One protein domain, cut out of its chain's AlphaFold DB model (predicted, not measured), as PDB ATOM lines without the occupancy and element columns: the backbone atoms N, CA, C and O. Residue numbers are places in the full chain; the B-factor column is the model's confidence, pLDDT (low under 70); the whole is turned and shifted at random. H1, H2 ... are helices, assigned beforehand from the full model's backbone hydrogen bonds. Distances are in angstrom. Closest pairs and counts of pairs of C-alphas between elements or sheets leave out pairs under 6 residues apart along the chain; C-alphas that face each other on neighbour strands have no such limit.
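This is residues 94 to 195 of the 195 residues of the protein "Predicted protein" of Phaeodactylum tricornutum (strain CCAP 1055/1) (UniProt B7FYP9). Two antiparallel helix pairs, the hairpin of H1 and H2 and the pair H3 and H5, pack together partly crossed as a four-helix bundle, with H1 and H5 nearest the middle. H4 packs on H3 at the side away from H2. The printed part has 102 residues with five named helices, H1 to H5 in chain order, and no named strand: all helix. It is compact, with a radius of gyration of the C-alphas of 12.8 A and spans of 39 by 27 by 22 A.

Find C-alpha 94 at (145.244, 228.352, 176.298); from there H1, residues 94 to 110, runs 24.6 A. H2, residues 116 to 135, begins at (174.039, 214.837, 174.978) and runs 28.7 A. Next come H3, residues 140 to 154, 20.8 A, and H4, residues 162 to 175, 20.1 A. H5, residues 179 to 194, runs 22.3 A to C-alpha 194 at (148.223, 207.695, 166.732).

H1, H2, H3 and H5 form an up and down bundle, each running against the one before. H1 and H2, a hairpin, touch at a shallow tilt of 29 degrees; look at the closest C-alphas, Val 110 and Ala 119, 4.7 A apart. H3 and H5 touch at 27 degrees, shallow, opposite ways, closest at C-alphas 153 and 182, 4.9 A. With residues 103 to 109 alone, H1 touches H5 at a steep tilt of 50 degrees, closest at C-alphas 108 and 181, 4.8 A. H4 touches H3 at 54 degrees, steep, closest at C-alphas 148 and 165, 5.2 A. H2 and H4 are apart. Every O i to N i+4 pair is within hydrogen-bond range in H2, H3, H4 and H5, and 12 of 13 in H1.

The farthest C-alphas, Ser 115 and Lys 159, are 39.0 A apart. The printed part has no cut, no link is long, and no printed residue is under 70 in pLDDT.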
ATOM      1  N   GLU A  94     143.832 228.109 176.026       94.25
ATOM      2  CA  GLU A  94     145.244 228.352 176.298       94.25
ATOM      3  C   GLU A  94     145.953 227.112 176.854       94.25
ATOM      4  O   GLU A  94     147.099 226.862 176.483       94.25
ATOM      5  N   LEU A  95     145.272 226.286 177.661       96.62
ATOM      6  CA  LEU A  95     145.820 225.016 178.151       96.62
ATOM      7  C   LEU A  95     146.269 224.120 176.994       96.62
ATOM      8  O   LEU A  95     147.356 223.549 177.037       96.62
ATOM      9  N   ILE A  96     145.453 224.033 175.941       96.38
ATOM     10  CA  ILE A  96     145.751 223.212 174.766       96.38
ATOM     11  C   ILE A  96     146.927 223.800 173.991       96.38
ATOM     12  O   ILE A  96     147.867 223.072 173.676       96.38
ATOM     13  N   SER A  97     146.912 225.107 173.718       96.25
ATOM     14  CA  SER A  97     148.019 225.765 173.014       96.25
ATOM     15  C   SER A  97     149.343 225.592 173.763       96.25
ATOM     16  O   SER A  97     150.355 225.258 173.152       96.25
ATOM     17  N   LEU A  98     149.339 225.743 175.092       97.31
ATOM     18  CA  LEU A  98     150.520 225.527 175.927       97.31
ATOM     19  C   LEU A  98     150.945 224.055 175.967       97.31
ATOM     20  O   LEU A  98     152.142 223.779 175.925       97.31
ATOM     21  N   ALA A  99     150.014 223.099 175.991       97.62
ATOM     22  CA  ALA A  99     150.347 221.679 175.885       97.62
ATOM     23  C   ALA A  99     151.024 221.359 174.538       97.62
ATOM     24  O   ALA A  99     152.060 220.695 174.511       97.62
ATOM     25  N   CYS A 100     150.521 221.910 173.428       98.06
ATOM     26  CA  CYS A 100     151.162 221.802 172.116       98.06
ATOM     27  C   CYS A 100     152.568 222.424 172.105       98.06
ATOM     28  O   CYS A 100     153.511 221.798 171.619       98.06
ATOM     29  N   MET A 101     152.746 223.621 172.674       98.06
ATOM     30  CA  MET A 101     154.066 224.263 172.780       98.06
ATOM     31  C   MET A 101     155.061 223.416 173.574       98.06
ATOM     32  O   MET A 101     156.220 223.308 173.176       98.06
ATOM     33  N   ASN A 102     154.605 222.777 174.652       97.69
ATOM     34  CA  ASN A 102     155.421 221.876 175.461       97.69
ATOM     35  C   ASN A 102     155.809 220.582 174.733       97.69
ATOM     36  O   ASN A 102     156.754 219.927 175.152       97.69
ATOM     37  N   VAL A 103     155.145 220.220 173.630       97.69
ATOM     38  CA  VAL A 103     155.635 219.183 172.705       97.69
ATOM     39  C   VAL A 103     156.630 219.791 171.718       97.69
ATOM     40  O   VAL A 103     157.741 219.286 171.561       97.69
ATOM     41  N   ILE A 104     156.247 220.889 171.063       97.88
ATOM     42  CA  ILE A 104     156.996 221.498 169.957       97.88
ATOM     43  C   ILE A 104     158.389 221.959 170.395       97.88
ATOM     44  O   ILE A 104     159.387 221.579 169.780       97.88
ATOM     45  N   MET A 105     158.459 222.777 171.445       96.06
ATOM     46  CA  MET A 105     159.690 223.453 171.850       96.06
ATOM     47  C   MET A 105     160.796 222.468 172.255       96.06
ATOM     48  O   MET A 105     161.863 222.521 171.639       96.06
ATOM     49  N   PRO A 106     160.593 221.547 173.219       95.31
ATOM     50  CA  PRO A 106     161.649 220.610 173.586       95.31
ATOM     51  C   PRO A 106     161.991 219.651 172.443       95.31
ATOM     52  O   PRO A 106     163.169 219.361 172.260       95.31
ATOM     53  N   THR A 107     161.023 219.234 171.613       95.94
ATOM     54  CA  THR A 107     161.298 218.401 170.423       95.94
ATOM     55  C   THR A 107     162.263 219.097 169.465       95.94
ATOM     56  O   THR A 107     163.247 218.499 169.034       95.94
ATOM     57  N   ALA A 108     162.030 220.380 169.170       94.31
ATOM     58  CA  ALA A 108     162.919 221.158 168.313       94.31
ATOM     59  C   ALA A 108     164.331 221.301 168.911       94.31
ATOM     60  O   ALA A 108     165.318 221.294 168.171       94.31
ATOM     61  N   MET A 109     164.433 221.397 170.240       89.19
ATOM     62  CA  MET A 109     165.700 221.591 170.948       89.19
ATOM     63  C   MET A 109     166.578 220.336 170.986       89.19
ATOM     64  O   MET A 109     167.800 220.471 171.025       89.19
ATOM     65  N   VAL A 110     166.008 219.127 170.886       87.38
ATOM     66  CA  VAL A 110     166.790 217.870 170.845       87.38
ATOM     67  C   VAL A 110     167.861 217.910 169.751       87.38
ATOM     68  O   VAL A 110     169.009 217.565 170.005       87.38
ATOM     69  N   SER A 111     167.505 218.386 168.555       77.88
ATOM     70  CA  SER A 111     168.429 218.511 167.418       77.88
ATOM     71  C   SER A 111     169.416 219.687 167.514       77.88
ATOM     72  O   SER A 111     170.352 219.758 166.721       77.88
ATOM     73  N   MET A 112     169.203 220.622 168.449       76.69
ATOM     74  CA  MET A 112     170.010 221.839 168.606       76.69
ATOM     75  C   MET A 112     171.063 221.734 169.708       76.69
ATOM     76  O   MET A 112     172.026 222.499 169.702       76.69
ATOM     77  N   HIS A 113     170.876 220.846 170.684       76.50
ATOM     78  CA  HIS A 113     171.817 220.715 171.788       76.50
ATOM     79  C   HIS A 113     173.111 220.030 171.341       76.50
ATOM     80  O   HIS A 113     173.104 218.894 170.879       76.50
ATOM     81  N   GLU A 114     174.240 220.704 171.559       71.56
ATOM     82  CA  GLU A 114     175.576 220.120 171.380       71.56
ATOM     83  C   GLU A 114     175.917 219.118 172.497       71.56
ATOM     84  O   GLU A 114     176.703 218.193 172.303       71.56
ATOM     85  N   SER A 115     175.299 219.287 173.674       87.00
ATOM     86  CA  SER A 115     175.444 218.380 174.812       87.00
ATOM     87  C   SER A 115     174.403 217.266 174.768       87.00
ATOM     88  O   SER A 115     173.195 217.518 174.742       87.00
ATOM     89  N   GLN A 116     174.881 216.026 174.870       85.94
ATOM     90  CA  GLN A 116     174.039 214.837 174.978       85.94
ATOM     91  C   GLN A 116     173.125 214.872 176.216       85.94
ATOM     92  O   GLN A 116     172.009 214.360 176.166       85.94
ATOM     93  N   GLU A 117     173.563 215.497 177.311       87.88
ATOM     94  CA  GLU A 117     172.771 215.614 178.539       87.88
ATOM     95  C   GLU A 117     171.562 216.536 178.345       87.88
ATOM     96  O   GLU A 117     170.431 216.161 178.657       87.88
ATOM     97  N   LEU A 118     171.779 217.718 177.761       86.56
ATOM     98  CA  LEU A 118     170.697 218.664 177.477       86.56
ATOM     99  C   LEU A 118     169.723 218.095 176.438       86.56
ATOM    100  O   LEU A 118     168.509 218.238 176.577       86.56
ATOM    101  N   ALA A 119     170.238 217.375 175.435       88.75
ATOM    102  CA  ALA A 119     169.400 216.639 174.495       88.75
ATOM    103  C   ALA A 119     168.533 215.589 175.210       88.75
ATOM    104  O   ALA A 119     167.338 215.500 174.935       88.75
ATOM    105  N   ALA A 120     169.095 214.831 176.159       88.31
ATOM    106  CA  ALA A 120     168.357 213.836 176.936       88.31
ATOM    107  C   ALA A 120     167.251 214.456 177.804       88.31
ATOM    108  O   ALA A 120     166.133 213.937 177.839       88.31
ATOM    109  N   GLN A 121     167.521 215.594 178.445       89.12
ATOM    110  CA  GLN A 121     166.519 216.331 179.224       89.12
ATOM    111  C   GLN A 121     165.379 216.857 178.339       89.12
ATOM    112  O   GLN A 121     164.201 216.696 178.675       89.12
ATOM    113  N   SER A 122     165.709 217.413 177.170       92.12
ATOM    114  CA  SER A 122     164.721 217.847 176.176       92.12
ATOM    115  C   SER A 122     163.890 216.674 175.646       92.12
ATOM    116  O   SER A 122     162.666 216.775 175.581       92.12
ATOM    117  N   MET A 123     164.509 215.520 175.366       91.69
ATOM    118  CA  MET A 123     163.789 214.302 174.966       91.69
ATOM    119  C   MET A 123     162.814 213.828 176.048       91.69
ATOM    120  O   MET A 123     161.667 213.514 175.739       91.69
ATOM    121  N   LYS A 124     163.237 213.812 177.318       91.50
ATOM    122  CA  LYS A 124     162.385 213.421 178.452       91.50
ATOM    123  C   LYS A 124     161.186 214.360 178.606       91.50
ATOM    124  O   LYS A 124     160.058 213.902 178.781       91.50
ATOM    125  N   THR A 125     161.425 215.664 178.482       93.88
ATOM    126  CA  THR A 125     160.376 216.693 178.537       93.88
ATOM    127  C   THR A 125     159.377 216.512 177.391       93.88
ATOM    128  O   THR A 125     158.170 216.473 177.630       93.88
ATOM    129  N   ALA A 126     159.867 216.322 176.162       94.88
ATOM    130  CA  ALA A 126     159.029 216.088 174.988       94.88
ATOM    131  C   ALA A 126     158.197 214.802 175.118       94.88
ATOM    132  O   ALA A 126     157.003 214.820 174.829       94.88
ATOM    133  N   ALA A 127     158.791 213.705 175.603       93.56
ATOM    134  CA  ALA A 127     158.086 212.441 175.812       93.56
ATOM    135  C   ALA A 127     156.910 212.603 176.786       93.56
ATOM    136  O   ALA A 127     155.789 212.212 176.472       93.56
ATOM    137  N   ARG A 128     157.126 213.265 177.927       93.62
ATOM    138  CA  ARG A 128     156.051 213.546 178.895       93.62
ATOM    139  C   ARG A 128     154.983 214.476 178.332       93.62
ATOM    140  O   ARG A 128     153.798 214.263 178.579       93.62
ATOM    141  N   ALA A 129     155.381 215.488 177.564       96.25
ATOM    142  CA  ALA A 129     154.438 216.409 176.939       96.25
ATOM    143  C   ALA A 129     153.555 215.705 175.897       96.25
ATOM    144  O   ALA A 129     152.366 216.009 175.798       96.25
ATOM    145  N   ILE A 130     154.111 214.733 175.162       96.38
ATOM    146  CA  ILE A 130     153.356 213.879 174.239       96.38
ATOM    147  C   ILE A 130     152.288 213.089 174.999       96.38
ATOM    148  O   ILE A 130     151.137 213.104 174.571       96.38
ATOM    149  N   GLU A 131     152.622 212.457 176.132       94.75
ATOM    150  CA  GLU A 131     151.633 211.720 176.939       94.75
ATOM    151  C   GLU A 131     150.511 212.634 177.447       94.75
ATOM    152  O   GLU A 131     149.329 212.299 177.349       94.75
ATOM    153  N   VAL A 132     150.867 213.825 177.941       95.56
ATOM    154  CA  VAL A 132     149.900 214.827 178.413       95.56
ATOM    155  C   VAL A 132     148.954 215.255 177.294       95.56
ATOM    156  O   VAL A 132     147.737 215.261 177.487       95.56
ATOM    157  N   LEU A 133     149.483 215.589 176.115       96.81
ATOM    158  CA  LEU A 133     148.651 216.012 174.991       96.81
ATOM    159  C   LEU A 133     147.801 214.850 174.451       96.81
ATOM    160  O   LEU A 133     146.623 215.046 174.144       96.81
ATOM    161  N   ALA A 134     148.350 213.632 174.411       95.69
ATOM    162  CA  ALA A 134     147.635 212.426 173.994       95.69
ATOM    163  C   ALA A 134     146.468 212.093 174.937       95.69
ATOM    164  O   ALA A 134     145.389 211.722 174.473       95.69
ATOM    165  N   ALA A 135     146.613 212.324 176.247       94.31
ATOM    166  CA  ALA A 135     145.522 212.167 177.212       94.31
ATOM    167  C   ALA A 135     144.324 213.105 176.939       94.31
ATOM    168  O   ALA A 135     143.198 212.836 177.380       94.31
ATOM    169  N   LEU A 136     144.548 214.191 176.189       94.56
ATOM    170  CA  LEU A 136     143.540 215.171 175.785       94.56
ATOM    171  C   LEU A 136     143.058 215.002 174.334       94.56
ATOM    172  O   LEU A 136     142.139 215.720 173.936       94.56
ATOM    173  N   LYS A 137     143.600 214.045 173.562       92.69
ATOM    174  CA  LYS A 137     143.342 213.879 172.114       92.69
ATOM    175  C   LYS A 137     141.861 213.770 171.739       92.69
ATOM    176  O   LYS A 137     141.468 214.199 170.666       92.69
ATOM    177  N   ALA A 138     141.027 213.235 172.636       90.50
ATOM    178  CA  ALA A 138     139.588 213.082 172.410       90.50
ATOM    179  C   ALA A 138     138.836 214.426 172.318       90.50
ATOM    180  O   ALA A 138     137.658 214.450 171.967       90.50
ATOM    181  N   ARG A 139     139.485 215.550 172.654       92.06
ATOM    182  CA  ARG A 139     138.935 216.893 172.458       92.06
ATOM    183  C   ARG A 139     139.135 217.307 170.991       92.06
ATOM    184  O   ARG A 139     140.287 217.430 170.577       92.06
ATOM    185  N   PRO A 140     138.073 217.670 170.246       91.94
ATOM    186  CA  PRO A 140     138.202 218.118 168.852       91.94
ATOM    187  C   PRO A 140     139.154 219.309 168.674       91.94
ATOM    188  O   PRO A 140     139.827 219.456 167.659       91.94
ATOM    189  N   SER A 141     139.249 220.169 169.692       92.62
ATOM    190  CA  SER A 141     140.185 221.289 169.707       92.62
ATOM    191  C   SER A 141     141.651 220.849 169.724       92.62
ATOM    192  O   SER A 141     142.471 221.538 169.130       92.62
ATOM    193  N   VAL A 142     141.993 219.722 170.364       94.88
ATOM    194  CA  VAL A 142     143.362 219.170 170.365       94.88
ATOM    195  C   VAL A 142     143.707 218.607 168.994       94.88
ATOM    196  O   VAL A 142     144.764 218.932 168.459       94.88
ATOM    197  N   GLU A 143     142.803 217.823 168.406       94.12
ATOM    198  CA  GLU A 143     142.980 217.256 167.067       94.12
ATOM    199  C   GLU A 143     143.215 218.358 166.030       94.12
ATOM    200  O   GLU A 143     144.248 218.375 165.368       94.12
ATOM    201  N   ALA A 144     142.344 219.367 165.986       94.75
ATOM    202  CA  ALA A 144     142.488 220.453 165.026       94.75
ATOM    203  C   ALA A 144     143.719 221.353 165.299       94.75
ATOM    204  O   ALA A 144     144.266 221.945 164.371       94.75
ATOM    205  N   GLN A 145     144.210 221.456 166.547       96.31
ATOM    206  CA  GLN A 145     145.519 222.082 166.820       96.31
ATOM    207  C   GLN A 145     146.669 221.244 166.249       96.31
ATOM    208  O   GLN A 145     147.546 221.788 165.582       96.31
ATOM    209  N   CYS A 146     146.647 219.925 166.452       96.44
ATOM    210  CA  CYS A 146     147.650 219.012 165.906       96.44
ATOM    211  C   CYS A 146     147.670 219.044 164.372       96.44
ATOM    212  O   CYS A 146     148.742 219.151 163.781       96.44
ATOM    213  N   GLU A 147     146.505 219.026 163.725       95.38
ATOM    214  CA  GLU A 147     146.383 219.161 162.271       95.38
ATOM    215  C   GLU A 147     146.961 220.487 161.757       95.38
ATOM    216  O   GLU A 147     147.743 220.493 160.807       95.38
ATOM    217  N   ALA A 148     146.646 221.615 162.402       96.56
ATOM    218  CA  ALA A 148     147.218 222.907 162.025       96.56
ATOM    219  C   ALA A 148     148.751 222.914 162.146       96.56
ATOM    220  O   ALA A 148     149.438 223.395 161.244       96.56
ATOM    221  N   ILE A 149     149.299 222.321 163.212       97.62
ATOM    222  CA  ILE A 149     150.750 222.184 163.390       97.62
ATOM    223  C   ILE A 149     151.361 221.324 162.274       97.62
ATOM    224  O   ILE A 149     152.407 221.688 161.738       97.62
ATOM    225  N   LEU A 150     150.726 220.212 161.886       96.88
ATOM    226  CA  LEU A 150     151.193 219.362 160.782       96.88
ATOM    227  C   LEU A 150     151.153 220.092 159.437       96.88
ATOM    228  O   LEU A 150     152.093 219.976 158.646       96.88
ATOM    229  N   SER A 151     150.120 220.900 159.205       95.81
ATOM    230  CA  SER A 151     150.021 221.749 158.020       95.81
ATOM    231  C   SER A 151     151.173 222.749 157.938       95.81
ATOM    232  O   SER A 151     151.852 222.823 156.919       95.81
ATOM    233  N   VAL A 152     151.473 223.448 159.035       96.56
ATOM    234  CA  VAL A 152     152.576 224.423 159.095       96.56
ATOM    235  C   VAL A 152     153.953 223.755 159.007       96.56
ATOM    236  O   VAL A 152     154.866 224.260 158.347       96.56
ATOM    237  N   ALA A 153     154.129 222.609 159.665       96.56
ATOM    238  CA  ALA A 153     155.408 221.912 159.705       96.56
ATOM    239  C   ALA A 153     155.747 221.221 158.373       96.56
ATOM    240  O   ALA A 153     156.904 221.244 157.956       96.56
ATOM    241  N   MET A 154     154.754 220.610 157.717       96.31
ATOM    242  CA  MET A 154     154.966 219.694 156.588       96.31
ATOM    243  C   MET A 154     154.226 220.084 155.300       96.31
ATOM    244  O   MET A 154     154.397 219.407 154.289       96.31
ATOM    245  N   GLY A 155     153.416 221.145 155.309       91.31
ATOM    246  CA  GLY A 155     152.583 221.532 154.165       91.31
ATOM    247  C   GLY A 155     151.399 220.591 153.928       91.31
ATOM    248  O   GLY A 155     150.895 220.503 152.809       91.31
ATOM    249  N   GLU A 156     150.974 219.846 154.951       88.62
ATOM    250  CA  GLU A 156     149.836 218.934 154.844       88.62
ATOM    251  C   GLU A 156     148.527 219.706 154.654       88.62
ATOM    252  O   GLU A 156     148.264 220.710 155.320       88.62
ATOM    253  N   SER A 157     147.687 219.226 153.736       79.75
ATOM    254  CA  SER A 157     146.338 219.758 153.573       79.75
ATOM    255  C   SER A 157     145.464 219.229 154.703       79.75
ATOM    256  O   SER A 157     145.280 218.020 154.832       79.75
ATOM    257  N   VAL A 158     144.929 220.137 155.514       79.69
ATOM    258  CA  VAL A 158     144.126 219.797 156.692       79.69
ATOM    259  C   VAL A 158     142.808 220.557 156.705       79.69
ATOM    260  O   VAL A 158     142.667 221.606 156.072       79.69
ATOM    261  N   LYS A 159     141.831 220.025 157.441       70.94
ATOM    262  CA  LYS A 159     140.503 220.621 157.603       70.94
ATOM    263  C   LYS A 159     140.443 221.460 158.881       70.94
ATOM    264  O   LYS A 159     139.636 221.196 159.764       70.94
ATOM    265  N   THR A 160     141.271 222.497 158.960       76.62
ATOM    266  CA  THR A 160     141.223 223.468 160.063       76.62
ATOM    267  C   THR A 160     141.039 224.889 159.541       76.62
ATOM    268  O   THR A 160     141.240 225.166 158.358       76.62
ATOM    269  N   ASP A 161     140.617 225.789 160.425       86.56
ATOM    270  CA  ASP A 161     140.459 227.207 160.123       86.56
ATOM    271  C   ASP A 161     141.808 227.899 159.834       86.56
ATOM    272  O   ASP A 161     142.866 227.492 160.325       86.56
ATOM    273  N   SER A 162     141.762 228.957 159.017       88.00
ATOM    274  CA  SER A 162     142.944 229.724 158.607       88.00
ATOM    275  C   SER A 162     143.618 230.449 159.767       88.00
ATOM    276  O   SER A 162     144.835 230.608 159.750       88.00
ATOM    277  N   ASP A 163     142.857 230.870 160.776       92.69
ATOM    278  CA  ASP A 163     143.381 231.656 161.895       92.69
ATOM    279  C   ASP A 163     144.336 230.815 162.743       92.69
ATOM    280  O   ASP A 163     145.413 231.273 163.123       92.69
ATOM    281  N   ARG A 164     144.006 229.539 162.952       93.56
ATOM    282  CA  ARG A 164     144.872 228.576 163.636       93.56
ATOM    283  C   ARG A 164     146.130 228.238 162.846       93.56
ATOM    284  O   ARG A 164     147.201 228.109 163.437       93.56
ATOM    285  N   ILE A 165     146.023 228.110 161.523       94.31
ATOM    286  CA  ILE A 165     147.194 227.928 160.652       94.31
ATOM    287  C   ILE A 165     148.105 229.157 160.752       94.31
ATOM    288  O   ILE A 165     149.310 229.011 160.948       94.31
ATOM    289  N   ASN A 166     147.538 230.364 160.679       95.75
ATOM    290  CA  ASN A 166     148.286 231.615 160.801       95.75
ATOM    291  C   ASN A 166     148.982 231.728 162.160       95.75
ATOM    292  O   ASN A 166     150.172 232.023 162.206       95.75
ATOM    293  N   TYR A 167     148.285 231.390 163.248       96.44
ATOM    294  CA  TYR A 167     148.860 231.359 164.591       96.44
ATOM    295  C   TYR A 167     150.110 230.468 164.674       96.44
ATOM    296  O   TYR A 167     151.148 230.890 165.190       96.44
ATOM    297  N   TRP A 168     150.043 229.239 164.149       97.56
ATOM    298  CA  TRP A 168     151.199 228.341 164.172       97.56
ATOM    299  C   TRP A 168     152.291 228.749 163.186       97.56
ATOM    300  O   TRP A 168     153.460 228.558 163.508       97.56
ATOM    301  N   ASN A 169     151.960 229.352 162.042       96.88
ATOM    302  CA  ASN A 169     152.961 229.938 161.146       96.88
ATOM    303  C   ASN A 169     153.756 231.031 161.866       96.88
ATOM    304  O   ASN A 169     154.978 230.942 161.941       96.88
ATOM    305  N   GLU A 170     153.071 231.998 162.484       97.75
ATOM    306  CA  GLU A 170     153.710 233.064 163.263       97.75
ATOM    307  C   GLU A 170     154.570 232.499 164.397       97.75
ATOM    308  O   GLU A 170     155.681 232.974 164.642       97.75
ATOM    309  N   PHE A 171     154.087 231.456 165.078       97.69
ATOM    310  CA  PHE A 171     154.856 230.775 166.110       97.69
ATOM    311  C   PHE A 171     156.129 230.129 165.538       97.69
ATOM    312  O   PHE A 171     157.217 230.355 166.067       97.69
ATOM    313  N   PHE A 172     156.026 229.350 164.459       97.56
ATOM    314  CA  PHE A 172     157.172 228.674 163.840       97.56
ATOM    315  C   PHE A 172     158.198 229.675 163.297       97.56
ATOM    316  O   PHE A 172     159.401 229.461 163.464       97.56
ATOM    317  N   ASP A 173     157.733 230.778 162.707       96.44
ATOM    318  CA  ASP A 173     158.578 231.850 162.183       96.44
ATOM    319  C   ASP A 173     159.289 232.603 163.308       96.44
ATOM    320  O   ASP A 173     160.501 232.823 163.235       96.44
ATOM    321  N   LYS A 174     158.575 232.922 164.397       96.81
ATOM    322  CA  LYS A 174     159.145 233.578 165.582       96.81
ATOM    323  C   LYS A 174     160.309 232.787 166.182       96.81
ATOM    324  O   LYS A 174     161.282 233.390 166.629       96.81
ATOM    325  N   TRP A 175     160.210 231.459 166.208       94.62
ATOM    326  CA  TRP A 175     161.261 230.579 166.733       94.62
ATOM    327  C   TRP A 175     162.272 230.126 165.670       94.62
ATOM    328  O   TRP A 175     163.284 229.514 166.009       94.62
ATOM    329  N   GLY A 176     162.037 230.444 164.395       94.94
ATOM    330  CA  GLY A 176     162.968 230.188 163.300       94.94
ATOM    331  C   GLY A 176     163.191 228.707 162.983       94.94
ATOM    332  O   GLY A 176     164.281 228.358 162.512       94.94
ATOM    333  N   TYR A 177     162.197 227.842 163.230       95.25
ATOM    334  CA  TYR A 177     162.333 226.395 163.036       95.25
ATOM    335  C   TYR A 177     162.651 226.027 161.579       95.25
ATOM    336  O   TYR A 177     161.972 226.434 160.634       95.25
ATOM    337  N   LYS A 178     163.694 225.218 161.406       94.56
ATOM    338  CA  LYS A 178     164.214 224.693 160.139       94.56
ATOM    339  C   LYS A 178     163.619 223.328 159.819       94.56
ATOM    340  O   LYS A 178     163.012 222.685 160.670       94.56
ATOM    341  N   ASP A 179     163.867 222.846 158.606       94.31
ATOM    342  CA  ASP A 179     163.282 221.608 158.081       94.31
ATOM    343  C   ASP A 179     163.496 220.384 158.979       94.31
ATOM    344  O   ASP A 179     162.592 219.566 159.121       94.31
ATOM    345  N   VAL A 180     164.671 220.251 159.607       94.00
ATOM    346  CA  VAL A 180     164.943 219.149 160.549       94.00
ATOM    347  C   VAL A 180     163.987 219.225 161.741       94.00
ATOM    348  O   VAL A 180     163.260 218.273 162.000       94.00
ATOM    349  N   GLN A 181     163.907 220.390 162.384       95.69
ATOM    350  CA  GLN A 181     163.044 220.615 163.544       95.69
ATOM    351  C   GLN A 181     161.570 220.454 163.176       95.69
ATOM    352  O   GLN A 181     160.829 219.802 163.903       95.69
ATOM    353  N   LYS A 182     161.142 220.981 162.022       96.88
ATOM    354  CA  LYS A 182     159.768 220.817 161.527       96.88
ATOM    355  C   LYS A 182     159.407 219.341 161.338       96.88
ATOM    356  O   LYS A 182     158.331 218.926 161.763       96.88
ATOM    357  N   ARG A 183     160.310 218.528 160.772       96.38
ATOM    358  CA  ARG A 183     160.102 217.076 160.633       96.38
ATOM    359  C   ARG A 183     160.004 216.368 161.983       96.38
ATOM    360  O   ARG A 183     159.127 215.517 162.146       96.38
ATOM    361  N   ASP A 184     160.859 216.720 162.937       96.25
ATOM    362  CA  ASP A 184     160.852 216.114 164.273       96.25
ATOM    363  C   ASP A 184     159.584 216.487 165.049       96.25
ATOM    364  O   ASP A 184     158.915 215.609 165.600       96.25
ATOM    365  N   ILE A 185     159.179 217.761 164.994       97.69
ATOM    366  CA  ILE A 185     157.904 218.242 165.537       97.69
ATOM    367  C   ILE A 185     156.739 217.476 164.906       97.69
ATOM    368  O   ILE A 185     155.887 216.957 165.624       97.69
ATOM    369  N   ALA A 186     156.701 217.345 163.577       97.25
ATOM    370  CA  ALA A 186     155.630 216.622 162.899       97.25
ATOM    371  C   ALA A 186     155.569 215.150 163.331       97.25
ATOM    372  O   ALA A 186     154.487 214.610 163.549       97.25
ATOM    373  N   LYS A 187     156.721 214.491 163.507       96.69
ATOM    374  CA  LYS A 187     156.779 213.123 164.035       96.69
ATOM    375  C   LYS A 187     156.213 213.041 165.458       96.69
ATOM    376  O   LYS A 187     155.413 212.145 165.727       96.69
ATOM    377  N   ALA A 188     156.583 213.973 166.337       97.06
ATOM    378  CA  ALA A 188     156.064 214.039 167.703       97.06
ATOM    379  C   ALA A 188     154.541 214.254 167.723       97.06
ATOM    380  O   ALA A 188     153.825 213.509 168.388       97.06
ATOM    381  N   ILE A 189     154.025 215.193 166.926       97.50
ATOM    382  CA  ILE A 189     152.586 215.479 166.838       97.50
ATOM    383  C   ILE A 189     151.800 214.302 166.250       97.50
ATOM    384  O   ILE A 189     150.756 213.939 166.783       97.50
ATOM    385  N   ARG A 190     152.309 213.617 165.217       96.31
ATOM    386  CA  ARG A 190     151.653 212.392 164.722       96.31
ATOM    387  C   ARG A 190     151.611 211.293 165.785       96.31
ATOM    388  O   ARG A 190     150.641 210.546 165.835       96.31
ATOM    389  N   SER A 191     152.621 211.197 166.654       95.50
ATOM    390  CA  SER A 191     152.595 210.224 167.756       95.50
ATOM    391  C   SER A 191     151.463 210.496 168.753       95.50
ATOM    392  O   SER A 191     150.883 209.551 169.270       95.50
ATOM    393  N   VAL A 192     151.097 211.766 168.961       95.44
ATOM    394  CA  VAL A 192     149.953 212.157 169.799       95.44
ATOM    395  C   VAL A 192     148.639 211.665 169.189       95.44
ATOM    396  O   VAL A 192     147.794 211.140 169.910       95.44
ATOM    397  N   LEU A 193     148.477 211.804 167.869       92.00
ATOM    398  CA  LEU A 193     147.257 211.410 167.154       92.00
ATOM    399  C   LEU A 193     147.104 209.888 166.990       92.00
ATOM    400  O   LEU A 193     145.982 209.401 166.895       92.00
ATOM    401  N   ASN A 194     148.215 209.146 166.960       89.12
ATOM    402  CA  ASN A 194     148.223 207.695 166.732       89.12
ATOM    403  C   ASN A 194     148.191 206.847 168.014       89.12
ATOM    404  O   ASN A 194     148.103 205.621 167.925       89.12
ATOM    405  N   ARG A 195     148.338 207.476 169.184       80.19
ATOM    406  CA  ARG A 195     148.116 206.828 170.485       80.19
ATOM    407  C   ARG A 195     146.636 206.597 170.723       80.19
ATOM    408  O   ARG A 195     145.815 207.069 169.908       80.19
TER     409      ARG A 195